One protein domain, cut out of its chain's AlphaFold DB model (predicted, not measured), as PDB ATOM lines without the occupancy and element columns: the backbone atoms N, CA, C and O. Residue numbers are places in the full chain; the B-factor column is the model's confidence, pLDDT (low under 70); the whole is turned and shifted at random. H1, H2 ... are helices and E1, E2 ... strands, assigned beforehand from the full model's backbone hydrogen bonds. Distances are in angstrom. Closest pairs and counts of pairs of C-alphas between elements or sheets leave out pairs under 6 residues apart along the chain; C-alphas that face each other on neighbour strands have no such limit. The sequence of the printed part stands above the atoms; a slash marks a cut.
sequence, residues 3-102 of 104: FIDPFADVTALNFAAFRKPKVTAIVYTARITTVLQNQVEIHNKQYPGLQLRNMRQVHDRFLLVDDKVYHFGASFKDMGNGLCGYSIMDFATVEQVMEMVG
ATOM      1  N   PHE A   3     -23.457  13.461  14.811       97.31
ATOM      2  CA  PHE A   3     -24.851  13.782  14.533       97.31
ATOM      3  C   PHE A   3     -25.686  12.528  14.757       97.31
ATOM      4  O   PHE A   3     -25.363  11.467  14.225       97.31
ATOM      5  N   ILE A   4     -26.761  12.655  15.518       97.12
ATOM      6  CA  ILE A   4     -27.724  11.596  15.802       97.12
ATOM      7  C   ILE A   4     -29.060  12.141  15.316       97.12
ATOM      8  O   ILE A   4     -29.623  13.030  15.943       97.12
ATOM      9  N   ASP A   5     -29.533  11.676  14.163       97.00
ATOM     10  CA  ASP A   5     -30.828  12.073  13.607       97.00
ATOM     11  C   ASP A   5     -31.422  10.910  12.794       97.00
ATOM     12  O   ASP A   5     -30.902  10.573  11.725       97.00
ATOM     13  N   PRO A   6     -32.524  10.286  13.256       96.06
ATOM     14  CA  PRO A   6     -33.157   9.164  12.558       96.06
ATOM     15  C   PRO A   6     -33.580   9.473  11.119       96.06
ATOM     16  O   PRO A   6     -33.728   8.549  10.318       96.06
ATOM     17  N   PHE A   7     -33.774  10.753  10.793       95.94
ATOM     18  CA  PHE A   7     -34.246  11.236   9.501       95.94
ATOM     19  C   PHE A   7     -33.199  12.079   8.765       95.94
ATOM     20  O   PHE A   7     -33.568  12.831   7.857       95.94
ATOM     21  N   ALA A   8     -31.917  11.942   9.133       95.94
ATOM     22  CA  ALA A   8     -30.827  12.709   8.542       95.94
ATOM     23  C   ALA A   8     -30.805  12.607   7.009       95.94
ATOM     24  O   ALA A   8     -30.935  11.523   6.431       95.94
ATOM     25  N   ASP A   9     -30.564  13.745   6.364       94.69
ATOM     26  CA  ASP A   9     -30.332  13.856   4.930       94.69
ATOM     27  C   ASP A   9     -29.058  14.672   4.642       94.69
ATOM     28  O   ASP A   9     -28.185  14.828   5.502       94.69
ATOM     29  N   VAL A  10     -28.931  15.189   3.416       94.00
ATOM     30  CA  VAL A  10     -27.786  16.006   2.990       94.00
ATOM     31  C   VAL A  10     -27.570  17.247   3.870       94.00
ATOM     32  O   VAL A  10     -26.441  17.715   3.999       94.00
ATOM     33  N   THR A  11     -28.606  17.750   4.544       93.19
ATOM     34  CA  THR A  11     -28.502  18.907   5.439       93.19
ATOM     35  C   THR A  11     -27.539  18.634   6.595       93.19
ATOM     36  O   THR A  11     -26.734  19.498   6.937       93.19
ATOM     37  N   ALA A  12     -27.526  17.411   7.141       93.75
ATOM     38  CA  ALA A  12     -26.561  17.025   8.173       93.75
ATOM     39  C   ALA A  12     -25.108  17.092   7.660       93.75
ATOM     40  O   ALA A  12     -24.195  17.456   8.404       93.75
ATOM     41  N   LEU A  13     -24.886  16.809   6.371       94.94
ATOM     42  CA  LEU A  13     -23.565  16.914   5.743       94.94
ATOM     43  C   LEU A  13     -23.129  18.375   5.605       94.94
ATOM     44  O   LEU A  13     -21.977  18.693   5.899       94.94
ATOM     45  N   ASN A  14     -24.055  19.272   5.254       92.88
ATOM     46  CA  ASN A  14     -23.790  20.712   5.206       92.88
ATOM     47  C   ASN A  14     -23.343  21.236   6.576       92.88
ATOM     48  O   ASN A  14     -22.348  21.951   6.664       92.88
ATOM     49  N   PHE A  15     -24.011  20.820   7.658       92.19
ATOM     50  CA  PHE A  15     -23.567  21.160   9.011       92.19
ATOM     51  C   PHE A  15     -22.177  20.600   9.319       92.19
ATOM     52  O   PHE A  15     -21.316  21.309   9.841       92.19
ATOM     53  N   ALA A  16     -21.920  19.345   8.947       94.69
ATOM     54  CA  ALA A  16     -20.613  18.738   9.137       94.69
ATOM     55  C   ALA A  16     -19.509  19.442   8.328       94.69
ATOM     56  O   ALA A  16     -18.349  19.384   8.732       94.69
ATOM     57  N   ALA A  17     -19.814  20.105   7.208       94.62
ATOM     58  CA  ALA A  17     -18.832  20.841   6.407       94.62
ATOM     59  C   ALA A  17     -18.196  22.014   7.175       94.62
ATOM     60  O   ALA A  17     -17.033  22.327   6.940       94.62
ATOM     61  N   PHE A  18     -18.909  22.604   8.143       92.50
ATOM     62  CA  PHE A  18     -18.392  23.700   8.977       92.50
ATOM     63  C   PHE A  18     -17.342  23.268  10.007       92.50
ATOM     64  O   PHE A  18     -16.758  24.112  10.691       92.50
ATOM     65  N   ARG A  19     -17.088  21.962  10.156       94.56
ATOM     66  CA  ARG A  19     -16.082  21.469  11.100       94.56
ATOM     67  C   ARG A  19     -14.681  21.952  10.717       94.56
ATOM     68  O   ARG A  19     -14.337  22.075   9.543       94.56
ATOM     69  N   LYS A  20     -13.838  22.173  11.727       93.75
ATOM     70  CA  LYS A  20     -12.436  22.551  11.506       93.75
ATOM     71  C   LYS A  20     -11.683  21.446  10.741       93.75
ATOM     72  O   LYS A  20     -12.016  20.267  10.894       93.75
ATOM     73  N   PRO A  21     -10.637  21.790   9.966       92.44
ATOM     74  CA  PRO A  21      -9.785  20.794   9.325       92.44
ATOM     75  C   PRO A  21      -9.296  19.739  10.324       92.44
ATOM     76  O   PRO A  21      -8.958  20.072  11.459       92.44
ATOM     77  N   LYS A  22      -9.230  18.477   9.882       91.12
ATOM     78  CA  LYS A  22      -8.851  17.291  10.681       91.12
ATOM     79  C   LYS A  22      -9.874  16.833  11.733       91.12
ATOM     80  O   LYS A  22      -9.657  15.791  12.342       91.12
ATOM     81  N   VAL A  23     -10.995  17.534  11.918       95.12
ATOM     82  CA  VAL A  23     -12.104  17.035  12.745       95.12
ATOM     83  C   VAL A  23     -12.905  16.005  11.948       95.12
ATOM     84  O   VAL A  23     -13.351  16.278  10.831       95.12
ATOM     85  N   THR A  24     -13.108  14.821  12.522       96.69
ATOM     86  CA  THR A  24     -13.968  13.782  11.943       96.69
ATOM     87  C   THR A  24     -15.426  13.972  12.362       96.69
ATOM     88  O   THR A  24     -15.741  14.551  13.413       96.69
ATOM     89  N   ALA A  25     -16.328  13.490  11.512       97.50
ATOM     90  CA  ALA A  25     -17.762  13.517  11.742       97.50
ATOM     91  C   ALA A  25     -18.363  12.123  11.554       97.50
ATOM     92  O   ALA A  25     -17.980  11.387  10.646       97.50
ATOM     93  N   ILE A  26     -19.336  11.778  12.387       97.44
ATOM     94  CA  ILE A  26     -20.164  10.585  12.206       97.44
ATOM     95  C   ILE A  26     -21.618  11.040  12.188       97.44
ATOM     96  O   ILE A  26     -22.016  11.823  13.045       97.44
ATOM     97  N   VAL A  27     -22.397  10.567  11.221       97.56
ATOM     98  CA  VAL A  27     -23.845  10.781  11.162       97.56
ATOM     99  C   VAL A  27     -24.534   9.442  11.362       97.56
ATOM    100  O   VAL A  27     -24.420   8.547  10.524       97.56
ATOM    101  N   TYR A  28     -25.250   9.313  12.470       97.25
ATOM    102  CA  TYR A  28     -26.130   8.193  12.734       97.25
ATOM    103  C   TYR A  28     -27.544   8.506  12.248       97.25
ATOM    104  O   TYR A  28     -28.097   9.559  12.563       97.25
ATOM    105  N   THR A  29     -28.128   7.583  11.483       96.88
ATOM    106  CA  THR A  29     -29.488   7.695  10.933       96.88
ATOM    107  C   THR A  29     -30.158   6.328  10.823       96.88
ATOM    108  O   THR A  29     -29.478   5.307  10.713       96.88
ATOM    109  N   ALA A  30     -31.493   6.286  10.815       95.56
ATOM    110  CA  ALA A  30     -32.246   5.035  10.698       95.56
ATOM    111  C   ALA A  30     -32.243   4.438   9.296       95.56
ATOM    112  O   ALA A  30     -32.491   3.240   9.119       95.56
ATOM    113  N   ARG A  31     -31.949   5.257   8.282       94.62
ATOM    114  CA  ARG A  31     -31.913   4.806   6.895       94.62
ATOM    115  C   ARG A  31     -30.801   5.495   6.122       94.62
ATOM    116  O   ARG A  31     -30.910   6.657   5.750       94.62
ATOM    117  N   ILE A  32     -29.779   4.722   5.770       96.31
ATOM    118  CA  ILE A  32     -28.776   5.133   4.789       96.31
ATOM    119  C   ILE A  32     -29.318   4.793   3.401       96.31
ATOM    120  O   ILE A  32     -29.455   3.625   3.039       96.31
ATOM    121  N   THR A  33     -29.693   5.818   2.642       95.38
ATOM    122  CA  THR A  33     -30.112   5.667   1.244       95.38
ATOM    123  C   THR A  33     -28.895   5.711   0.322       95.38
ATOM    124  O   THR A  33     -27.886   6.327   0.656       95.38
ATOM    125  N   THR A  34     -29.001   5.130  -0.876       96.50
ATOM    126  CA  THR A  34     -27.953   5.239  -1.908       96.50
ATOM    127  C   THR A  34     -27.632   6.696  -2.240       96.50
ATOM    128  O   THR A  34     -26.475   7.051  -2.431       96.50
ATOM    129  N   VAL A  35     -28.649   7.564  -2.254       95.62
ATOM    130  CA  VAL A  35     -28.461   9.002  -2.481       95.62
ATOM    131  C   VAL A  35     -27.591   9.607  -1.382       95.62
ATOM    132  O   VAL A  35     -26.601  10.260  -1.696       95.62
ATOM    133  N   LEU A  36     -27.916   9.360  -0.109       96.12
ATOM    134  CA  LEU A  36     -27.140   9.890   1.015       96.12
ATOM    135  C   LEU A  36     -25.702   9.351   1.014       96.12
ATOM    136  O   LEU A  36     -24.768  10.115   1.238       96.12
ATOM    137  N   GLN A  37     -25.518   8.070   0.690       97.31
ATOM    138  CA  GLN A  37     -24.198   7.455   0.549       97.31
ATOM    139  C   GLN A  37     -23.348   8.173  -0.513       97.31
ATOM    140  O   GLN A  37     -22.230   8.597  -0.222       97.31
ATOM    141  N   ASN A  38     -23.907   8.406  -1.705       97.88
ATOM    142  CA  ASN A  38     -23.222   9.127  -2.782       97.88
ATOM    143  C   ASN A  38     -22.881  10.571  -2.379       97.88
ATOM    144  O   ASN A  38     -21.808  11.077  -2.709       97.88
ATOM    145  N   GLN A  39     -23.774  11.247  -1.647       97.44
ATOM    146  CA  GLN A  39     -23.506  12.599  -1.149       97.44
ATOM    147  C   GLN A  39     -22.341  12.622  -0.154       97.44
ATOM    148  O   GLN A  39     -21.527  13.541  -0.199       97.44
ATOM    149  N   VAL A  40     -22.196  11.599   0.693       97.69
ATOM    150  CA  VAL A  40     -21.049  11.488   1.607       97.69
ATOM    151  C   VAL A  40     -19.736  11.275   0.867       97.69
ATOM    152  O   VAL A  40     -18.723  11.863   1.246       97.69
ATOM    153  N   GLU A  41     -19.736  10.495  -0.211       97.69
ATOM    154  CA  GLU A  41     -18.548  10.330  -1.051       97.69
ATOM    155  C   GLU A  41     -18.121  11.648  -1.701       97.69
ATOM    156  O   GLU A  41     -16.933  11.973  -1.717       97.69
ATOM    157  N   ILE A  42     -19.077  12.437  -2.198       97.44
ATOM    158  CA  ILE A  42     -18.811  13.765  -2.767       97.44
ATOM    159  C   ILE A  42     -18.298  14.715  -1.682       97.44
ATOM    160  O   ILE A  42     -17.250  15.336  -1.860       97.44
ATOM    161  N   HIS A  43     -18.992  14.785  -0.545       96.75
ATOM    162  CA  HIS A  43     -18.617  15.614   0.600       96.75
ATOM    163  C   HIS A  43     -17.192  15.324   1.068       96.75
ATOM    164  O   HIS A  43     -16.407  16.249   1.261       96.75
ATOM    165  N   ASN A  44     -16.822  14.045   1.182       97.25
ATOM    166  CA  ASN A  44     -15.500  13.632   1.651       97.25
ATOM    167  C   ASN A  44     -14.349  14.031   0.716       97.25
ATOM    168  O   ASN A  44     -13.212  14.110   1.182       97.25
ATOM    169  N   LYS A  45     -14.612  14.335  -0.564       97.31
ATOM    170  CA  LYS A  45     -13.588  14.890  -1.466       97.31
ATOM    171  C   LYS A  45     -13.168  16.304  -1.058       97.31
ATOM    172  O   LYS A  45     -12.018  16.671  -1.270       97.31
ATOM    173  N   GLN A  46     -14.086  17.088  -0.493       94.56
ATOM    174  CA  GLN A  46     -13.842  18.475  -0.077       94.56
ATOM    175  C   GLN A  46     -13.543  18.578   1.421       94.56
ATOM    176  O   GLN A  46     -12.632  19.285   1.841       94.56
ATOM    177  N   TYR A  47     -14.291  17.827   2.224       95.81
ATOM    178  CA  TYR A  47     -14.193  17.790   3.672       95.81
ATOM    179  C   TYR A  47     -14.044  16.323   4.093       95.81
ATOM    180  O   TYR A  47     -15.056  15.667   4.350       95.81
ATOM    181  N   PRO A  48     -12.820  15.773   4.163       95.88
ATOM    182  CA  PRO A  48     -12.604  14.360   4.469       95.88
ATOM    183  C   PRO A  48     -12.915  14.009   5.930       95.88
ATOM    184  O   PRO A  48     -12.817  14.847   6.830       95.88
ATOM    185  N   GLY A  49     -13.261  12.745   6.177       96.12
ATOM    186  CA  GLY A  49     -13.441  12.199   7.525       96.12
ATOM    187  C   GLY A  49     -14.881  12.196   8.042       96.12
ATOM    188  O   GLY A  49     -15.072  12.193   9.256       96.12
ATOM    189  N   LEU A  50     -15.879  12.214   7.154       97.69
ATOM    190  CA  LEU A  50     -17.280  11.973   7.497       97.69
ATOM    191  C   LEU A  50     -17.665  10.507   7.251       97.69
ATOM    192  O   LEU A  50     -17.380   9.963   6.185       97.69
ATOM    193  N   GLN A  51     -18.347   9.886   8.213       97.38
ATOM    194  CA  GLN A  51     -18.890   8.528   8.110       97.38
ATOM    195  C   GLN A  51     -20.402   8.510   8.356       97.38
ATOM    196  O   GLN A  51     -20.911   9.295   9.154       97.38
ATOM    197  N   LEU A  52     -21.105   7.580   7.709       97.00
ATOM    198  CA  LEU A  52     -22.500   7.261   8.017       97.00
ATOM    199  C   LEU A  52     -22.567   5.981   8.835       97.00
ATOM    200  O   LEU A  52     -21.852   5.021   8.548       97.00
ATOM    201  N   ARG A  53     -23.464   5.949   9.815       96.31
ATOM    202  CA  ARG A  53     -23.765   4.753  10.598       96.31
ATOM    203  C   ARG A  53     -25.267   4.579  10.744       96.31
ATOM    204  O   ARG A  53     -26.026   5.542  10.792       96.31
ATOM    205  N   ASN A  54     -25.701   3.326  10.756       95.00
ATOM    206  CA  ASN A  54     -27.107   3.004  10.953       95.00
ATOM    207  C   ASN A  54     -27.410   2.968  12.458       95.00
ATOM    208  O   ASN A  54     -26.634   2.387  13.210       95.00
ATOM    209  N   MET A  55     -28.532   3.545  12.882       93.81
ATOM    210  CA  MET A  55     -29.074   3.403  14.240       93.81
ATOM    211  C   MET A  55     -30.594   3.296  14.164       93.81
ATOM    212  O   MET A  55     -31.209   3.988  13.366       93.81
ATOM    213  N   ARG A  56     -31.238   2.478  14.992       90.06
ATOM    214  CA  ARG A  56     -32.712   2.345  14.983       90.06
ATOM    215  C   ARG A  56     -33.375   2.566  16.334       90.06
ATOM    216  O   ARG A  56     -34.592   2.672  16.396       90.06
ATOM    217  N   GLN A  57     -32.585   2.610  17.393       87.94
ATOM    218  CA  GLN A  57     -33.031   2.601  18.777       87.94
ATOM    219  C   GLN A  57     -33.181   4.000  19.380       87.94
ATOM    220  O   GLN A  57     -33.843   4.150  20.399       87.94
ATOM    221  N   VAL A  58     -32.589   5.023  18.755       89.81
ATOM    222  CA  VAL A  58     -32.697   6.416  19.204       89.81
ATOM    223  C   VAL A  58     -33.693   7.147  18.313       89.81
ATOM    224  O   VAL A  58     -33.559   7.114  17.093       89.81
ATOM    225  N   HIS A  59     -34.698   7.784  18.918       90.69
ATOM    226  CA  HIS A  59     -35.719   8.579  18.215       90.69
ATOM    227  C   HIS A  59     -35.468  10.091  18.282       90.69
ATOM    228  O   HIS A  59     -35.875  10.836  17.378       90.69
ATOM    229  N   ASP A  60     -34.807  10.524  19.349       92.75
ATOM    230  CA  ASP A  60     -34.440  11.915  19.582       92.75
ATOM    231  C   ASP A  60     -33.244  12.315  18.719       92.75
ATOM    232  O   ASP A  60     -32.528  11.464  18.177       92.75
ATOM    233  N   ARG A  61     -33.051  13.627  18.549       95.50
ATOM    234  CA  ARG A  61     -31.938  14.160  17.762       95.50
ATOM    235  C   ARG A  61     -30.935  14.846  18.653       95.50
ATOM    236  O   ARG A  61     -31.293  15.707  19.458       95.50
ATOM    237  N   PHE A  62     -29.675  14.497  18.445       96.38
ATOM    238  CA  PHE A  62     -28.571  15.064  19.191       96.38
ATOM    239  C   PHE A  62     -27.436  15.490  18.274       96.38
ATOM    240  O   PHE A  62     -27.182  14.890  17.226       96.38
ATOM    241  N   LEU A  63     -26.718  16.517  18.708       96.62
ATOM    242  CA  LEU A  63     -25.412  16.860  18.182       96.62
ATOM    243  C   LEU A  63     -24.402  16.830  19.324       96.62
ATOM    244  O   LEU A  63     -24.584  17.509  20.331       96.62
ATOM    245  N   LEU A  64     -23.335  16.058  19.148       96.44
ATOM    246  CA  LEU A  64     -22.253  15.930  20.115       96.44
ATOM    247  C   LEU A  64     -21.028  16.677  19.585       96.44
ATOM    248  O   LEU A  64     -20.492  16.348  18.512       96.44
ATOM    249  N   VAL A  65     -20.600  17.695  20.328       95.00
ATOM    250  CA  VAL A  65     -19.432  18.525  20.004       95.00
ATOM    251  C   VAL A  65     -18.585  18.666  21.252       95.00
ATOM    252  O   VAL A  65     -19.058  19.209  22.246       95.00
ATOM    253  N   ASP A  66     -17.339  18.210  21.166       93.50
ATOM    254  CA  ASP A  66     -16.410  18.163  22.292       93.50
ATOM    255  C   ASP A  66     -17.046  17.432  23.490       93.50
ATOM    256  O   ASP A  66     -17.326  16.241  23.373       93.50
ATOM    257  N   ASP A  67     -17.314  18.128  24.591       94.56
ATOM    258  CA  ASP A  67     -17.951  17.623  25.813       94.56
ATOM    259  C   ASP A  67     -19.452  17.951  25.914       94.56
ATOM    260  O   ASP A  67     -20.105  17.614  26.901       94.56
ATOM    261  N   LYS A  68     -20.024  18.606  24.898       96.88
ATOM    262  CA  LYS A  68     -21.398  19.116  24.932       96.88
ATOM    263  C   LYS A  68     -22.367  18.224  24.183       96.88
ATOM    264  O   LYS A  68     -22.135  17.834  23.034       96.88
ATOM    265  N   VAL A  69     -23.522  18.026  24.809       97.44
ATOM    266  CA  VAL A  69     -24.682  17.360  24.225       97.44
ATOM    267  C   VAL A  69     -25.734  18.410  23.887       97.44
ATOM    268  O   VAL A  69     -26.319  19.037  24.769       97.44
ATOM    269  N   TYR A  70     -25.996  18.598  22.598       96.62
ATOM    270  CA  TYR A  70     -27.102  19.415  22.114       96.62
ATOM    271  C   TYR A  70     -28.270  18.501  21.759       96.62
ATOM    272  O   TYR A  70     -28.084  17.553  21.003       96.62
ATOM    273  N   HIS A  71     -29.464  18.801  22.254       95.50
ATOM    274  CA  HIS A  71     -30.712  18.127  21.908       95.50
ATOM    275  C   HIS A  71     -31.564  19.026  21.007       95.50
ATOM    276  O   HIS A  71     -31.665  20.232  21.248       95.50
ATOM    277  N   PHE A  72     -32.194  18.438  19.988       95.38
ATOM    278  CA  PHE A  72     -33.036  19.142  19.021       95.38
ATOM    279  C   PHE A  72     -34.432  18.527  18.957       95.38
ATOM    280  O   PHE A  72     -34.592  17.326  18.748       95.38
ATOM    281  N   GLY A  73     -35.458  19.380  19.041       93.69
ATOM    282  CA  GLY A  73     -36.855  18.947  18.940       93.69
ATOM    283  C   GLY A  73     -37.288  18.510  17.532       93.69
ATOM    284  O   GLY A  73     -38.344  17.903  17.372       93.69
ATOM    285  N   ALA A  74     -36.480  18.777  16.504       94.00
ATOM    286  CA  ALA A  74     -36.756  18.452  15.107       94.00
ATOM    287  C   ALA A  74     -35.491  17.938  14.408       94.00
ATOM    288  O   ALA A  74     -34.381  18.138  14.903       94.00
ATOM    289  N   SER A  75     -35.664  17.242  13.283       95.00
ATOM    290  CA  SER A  75     -34.546  16.779  12.452       95.00
ATOM    291  C   SER A  75     -33.734  17.976  11.949       95.00
ATOM    292  O   SER A  75     -34.284  19.062  11.752       95.00
ATOM    293  N   PHE A  76     -32.447  17.787  11.650       93.25
ATOM    294  CA  PHE A  76     -31.582  18.891  11.207       93.25
ATOM    295  C   PHE A  76     -32.078  19.562   9.917       93.25
ATOM    296  O   PHE A  76     -31.918  20.767   9.748       93.25
ATOM    297  N   LYS A  77     -32.720  18.795   9.027       93.00
ATOM    298  CA  LYS A  77     -33.337  19.299   7.787       93.00
ATOM    299  C   LYS A  77     -34.558  20.198   8.013       93.00
ATOM    300  O   LYS A  77     -34.901  20.989   7.144       93.00
ATOM    301  N   ASP A  78     -35.214  20.058   9.164       93.00
ATOM    302  CA  ASP A  78     -36.447  20.770   9.506       93.00
ATOM    303  C   ASP A  78     -36.161  21.994  10.398       93.00
ATOM    304  O   ASP A  78     -37.051  22.800  10.671       93.00
ATOM    305  N   MET A  79     -34.914  22.163  10.851       87.25
ATOM    306  CA  MET A  79     -34.512  23.306  11.663       87.25
ATOM    307  C   MET A  79     -34.742  24.624  10.914       87.25
ATOM    308  O   MET A  79     -34.221  24.841   9.824       87.25
ATOM    309  N   GLY A  80     -35.506  25.526  11.533       80.62
ATOM    310  CA  GLY A  80     -35.874  26.818  10.947       80.62
ATOM    311  C   GLY A  80     -37.150  26.785  10.102       80.62
ATOM    312  O   GLY A  80     -37.665  27.848   9.758       80.62
ATOM    313  N   ASN A  81     -37.719  25.604   9.831       86.31
ATOM    314  CA  ASN A  81     -39.037  25.468   9.213       86.31
ATOM    315  C   ASN A  81     -40.149  25.565  10.278       86.31
ATOM    316  O   ASN A  81     -40.861  24.603  10.561       86.31
ATOM    317  N   GLY A  82     -40.254  26.735  10.915       86.94
ATOM    318  CA  GLY A  82     -41.201  27.013  11.999       86.94
ATOM    319  C   GLY A  82     -40.557  27.070  13.387       86.94
ATOM    320  O   GLY A  82     -39.344  27.229  13.532       86.94
ATOM    321  N   LEU A  83     -41.390  26.985  14.428       87.31
ATOM    322  CA  LEU A  83     -40.928  27.040  15.815       87.31
ATOM    323  C   LEU A  83     -40.287  25.703  16.211       87.31
ATOM    324  O   LEU A  83     -40.973  24.692  16.334       87.31
ATOM    325  N   CYS A  84     -38.976  25.709  16.435       87.94
ATOM    326  CA  CYS A  84     -38.206  24.554  16.891       87.94
ATOM    327  C   CYS A  84     -37.295  24.961  18.051       87.94
ATOM    328  O   CYS A  84     -36.630  25.994  17.993       87.94
ATOM    329  N   GLY A  85     -37.258  24.135  19.096       91.31
ATOM    330  CA  GLY A  85     -36.366  24.313  20.237       91.31
ATOM    331  C   GLY A  85     -35.097  23.472  20.112       91.31
ATOM    332  O   GLY A  85     -35.114  22.381  19.537       91.31
ATOM    333  N   TYR A  86     -34.018  23.970  20.708       93.94
ATOM    334  CA  TYR A  86     -32.831  23.184  21.021       93.94
ATOM    335  C   TYR A  86     -32.407  23.466  22.464       93.94
ATOM    336  O   TYR A  86     -32.717  24.526  23.012       93.94
ATOM    337  N   SER A  87     -31.702  22.525  23.078       95.06
ATOM    338  CA  SER A  87     -31.175  22.667  24.435       95.06
ATOM    339  C   SER A  87     -29.767  22.094  24.520       95.06
ATOM    340  O   SER A  87     -29.473  21.088  23.880       95.06
ATOM    341  N   ILE A  88     -28.909  22.709  25.330       96.62
ATOM    342  CA  ILE A  88     -27.654  22.090  25.771       96.62
ATOM    343  C   ILE A  88     -27.981  21.324  27.051       96.62
ATOM    344  O   ILE A  88     -28.634  21.873  27.937       96.62
ATOM    345  N   MET A  89     -27.620  20.048  27.111       95.19
ATOM    346  CA  MET A  89     -27.913  19.195  28.259       95.19
ATOM    347  C   MET A  89     -26.745  19.225  29.239       95.19
ATOM    348  O   MET A  89     -25.640  18.831  28.883       95.19
ATOM    349  N   ASP A  90     -27.012  19.627  30.483       90.50
ATOM    350  CA  ASP A  90     -25.994  19.668  31.545       90.50
ATOM    351  C   ASP A  90     -25.912  18.361  32.356       90.50
ATOM    352  O   ASP A  90     -24.972  18.148  33.116       90.50
ATOM    353  N   PHE A  91     -26.904  17.475  32.224       87.75
ATOM    354  CA  PHE A  91     -27.022  16.243  33.019       87.75
ATOM    355  C   PHE A  91     -26.640  14.966  32.257       87.75
ATOM    356  O   PHE A  91     -26.680  13.881  32.836       87.75
ATOM    357  N   ALA A  92     -26.312  15.077  30.969       91.38
ATOM    358  CA  ALA A  92     -25.942  13.952  30.118       91.38
ATOM    359  C   ALA A  92     -24.577  14.210  29.479       91.38
ATOM    360  O   ALA A  92     -24.334  15.279  28.923       91.38
ATOM    361  N   THR A  93     -23.706  13.210  29.547       94.81
ATOM    362  CA  THR A  93     -22.387  13.225  28.905       94.81
ATOM    363  C   THR A  93     -22.459  12.673  27.484       94.81
ATOM    364  O   THR A  93     -23.392  11.949  27.121       94.81
ATOM    365  N   VAL A  94     -21.446  12.989  26.677       94.69
ATOM    366  CA  VAL A  94     -21.291  12.432  25.327       94.69
ATOM    367  C   VAL A  94     -21.226  10.905  25.381       94.69
ATOM    368  O   VAL A  94     -21.881  10.240  24.582       94.69
ATOM    369  N   GLU A  95     -20.509  10.346  26.353       94.06
ATOM    370  CA  GLU A  95     -20.352   8.905  26.552       94.06
ATOM    371  C   GLU A  95     -21.703   8.223  26.807       94.06
ATOM    372  O   GLU A  95     -22.050   7.270  26.110       94.06
ATOM    373  N   GLN A  96     -22.510   8.763  27.726       93.31
ATOM    374  CA  GLN A  96     -23.837   8.222  28.046       93.31
ATOM    375  C   GLN A  96     -24.783   8.238  26.841       93.31
ATOM    376  O   GLN A  96     -25.532   7.286  26.629       93.31
ATOM    377  N   VAL A  97     -24.759   9.301  26.030       93.69
ATOM    378  CA  VAL A  97     -25.584   9.362  24.813       93.69
ATOM    379  C   VAL A  97     -25.092   8.351  23.775       93.69
ATOM    380  O   VAL A  97     -25.902   7.683  23.131       93.69
ATOM    381  N   MET A  98     -23.776   8.188  23.627       93.50
ATOM    382  CA  MET A  98     -23.195   7.229  22.685       93.50
ATOM    383  C   MET A  98     -23.506   5.770  23.046       93.50
ATOM    384  O   MET A  98     -23.728   4.968  22.140       93.50
ATOM    385  N   GLU A  99     -23.604   5.425  24.332       91.44
ATOM    386  CA  GLU A  99     -24.046   4.093  24.775       91.44
ATOM    387  C   GLU A  99     -25.469   3.764  24.287       91.44
ATOM    388  O   GLU A  99     -25.743   2.637  23.861       91.44
ATOM    389  N   MET A 100     -26.368   4.756  24.257       86.00
ATOM    390  CA  MET A 100     -27.755   4.584  23.795       86.00
ATOM    391  C   MET A 100     -27.857   4.380  22.278       86.00
ATOM    392  O   MET A 100     -28.734   3.658  21.800       86.00
ATOM    393  N   VAL A 101     -26.941   4.970  21.505       85.44
ATOM    394  CA  VAL A 101     -26.856   4.817  20.038       85.44
ATOM    395  C   VAL A 101     -26.353   3.425  19.630       85.44
ATOM    396  O   VAL A 101     -26.367   3.078  18.446       85.44
ATOM    397  N   GLY A 102     -26.052   2.564  20.608       70.88
ATOM    398  CA  GLY A 102     -25.541   1.218  20.396       70.88
ATOM    399  C   GLY A 102     -24.061   1.299  20.067       70.88
ATOM    400  O   GLY A 102     -23.663   2.026  19.160       70.88
TER     401      GLY A 102
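Overview. This is residues 3 to 102 of the 104 residues of an uncharacterized protein of Fibrobacter sp. UWR4 (UniProt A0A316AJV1). Two small sheets stand side by side, roughly in one row of strands: the parallel pair E1 and E2, and the antiparallel sheet E3, E4, E5, with residues 3 and 4 lying between E1 and E3. H1 and H2 pack together over one face of the pair, and H3 covers E3 and E4 from the other side of the row. The printed part has 100 residues, with three named helices and five named strands in the order H1 E1 H2 E2 E3 E4 E5 H3, of mixed class. It is compact, with a radius of gyration of the C-alphas of 13.1 A, and spans 37 by 30 by 25 A.

Arrangement. H1, residues 10 to 17, comes closest to E1, residues 25 to 29, at the C-alphas of Ala 16 and Ala 25, 6.5 A apart. H2, residues 34 to 46, touches H1, closest at the C-alphas of Val 10 and Leu 36, 6.5 A apart; they run the same way at a shallow tilt of 20 degrees. E1 and E2, residues 50 to 54, are parallel at 24 degrees, with N 27 and O 51 at 2.8 A. E1, H2 and E2 form a strand-helix-strand unit, two parallel neighbour strands with a helix between them in the chain, and its crossover is right-handed. E1 and E3, residues 61 to 65, are near each other. E3, E4, residues 68 to 72, and E5, residues 86 to 89, form a meander, each strand the antiparallel neighbour of the one before. In the hairpin of E3 and E4, N 63 and O 70 are 2.9 A apart; in that of E4 and E5, N 71 and O 87 are 2.8 A apart. H3, residues 94 to 100, is on this sheet at a height over the sheet of 10.4 A, over E4 and only just over E3, where 3 of its 7 C-alphas fall. It runs along the strands, at 13 degrees to E4 on the local plane, and its closest C-alpha pair with E4 is Val 69 and Val 94, 6.1 A. H1 has every O i to N i+4 pair within hydrogen-bond range, H2 has 7 of 9 and H3 2 of 3.

Along the chain. H1 begins at C-alpha 10, (-27.786, 16.006, 2.990). H2 is 19.4 A long from first to last C-alpha, E1 13.1 A, E2 13.7 A, E3 13.4 A and E4 13.1 A. H3 ends at C-alpha 100, (-27.755, 4.584, 23.795).

Size, cuts and confidence. The C-alphas of Lys 45 and Phe 91 are the two farthest apart, 37.0 A. The printed part has no cut. The link from E4 to E5, residues 73 to 85, is long. The mean pLDDT of the printed part is 93.9, and no printed residue is under 70.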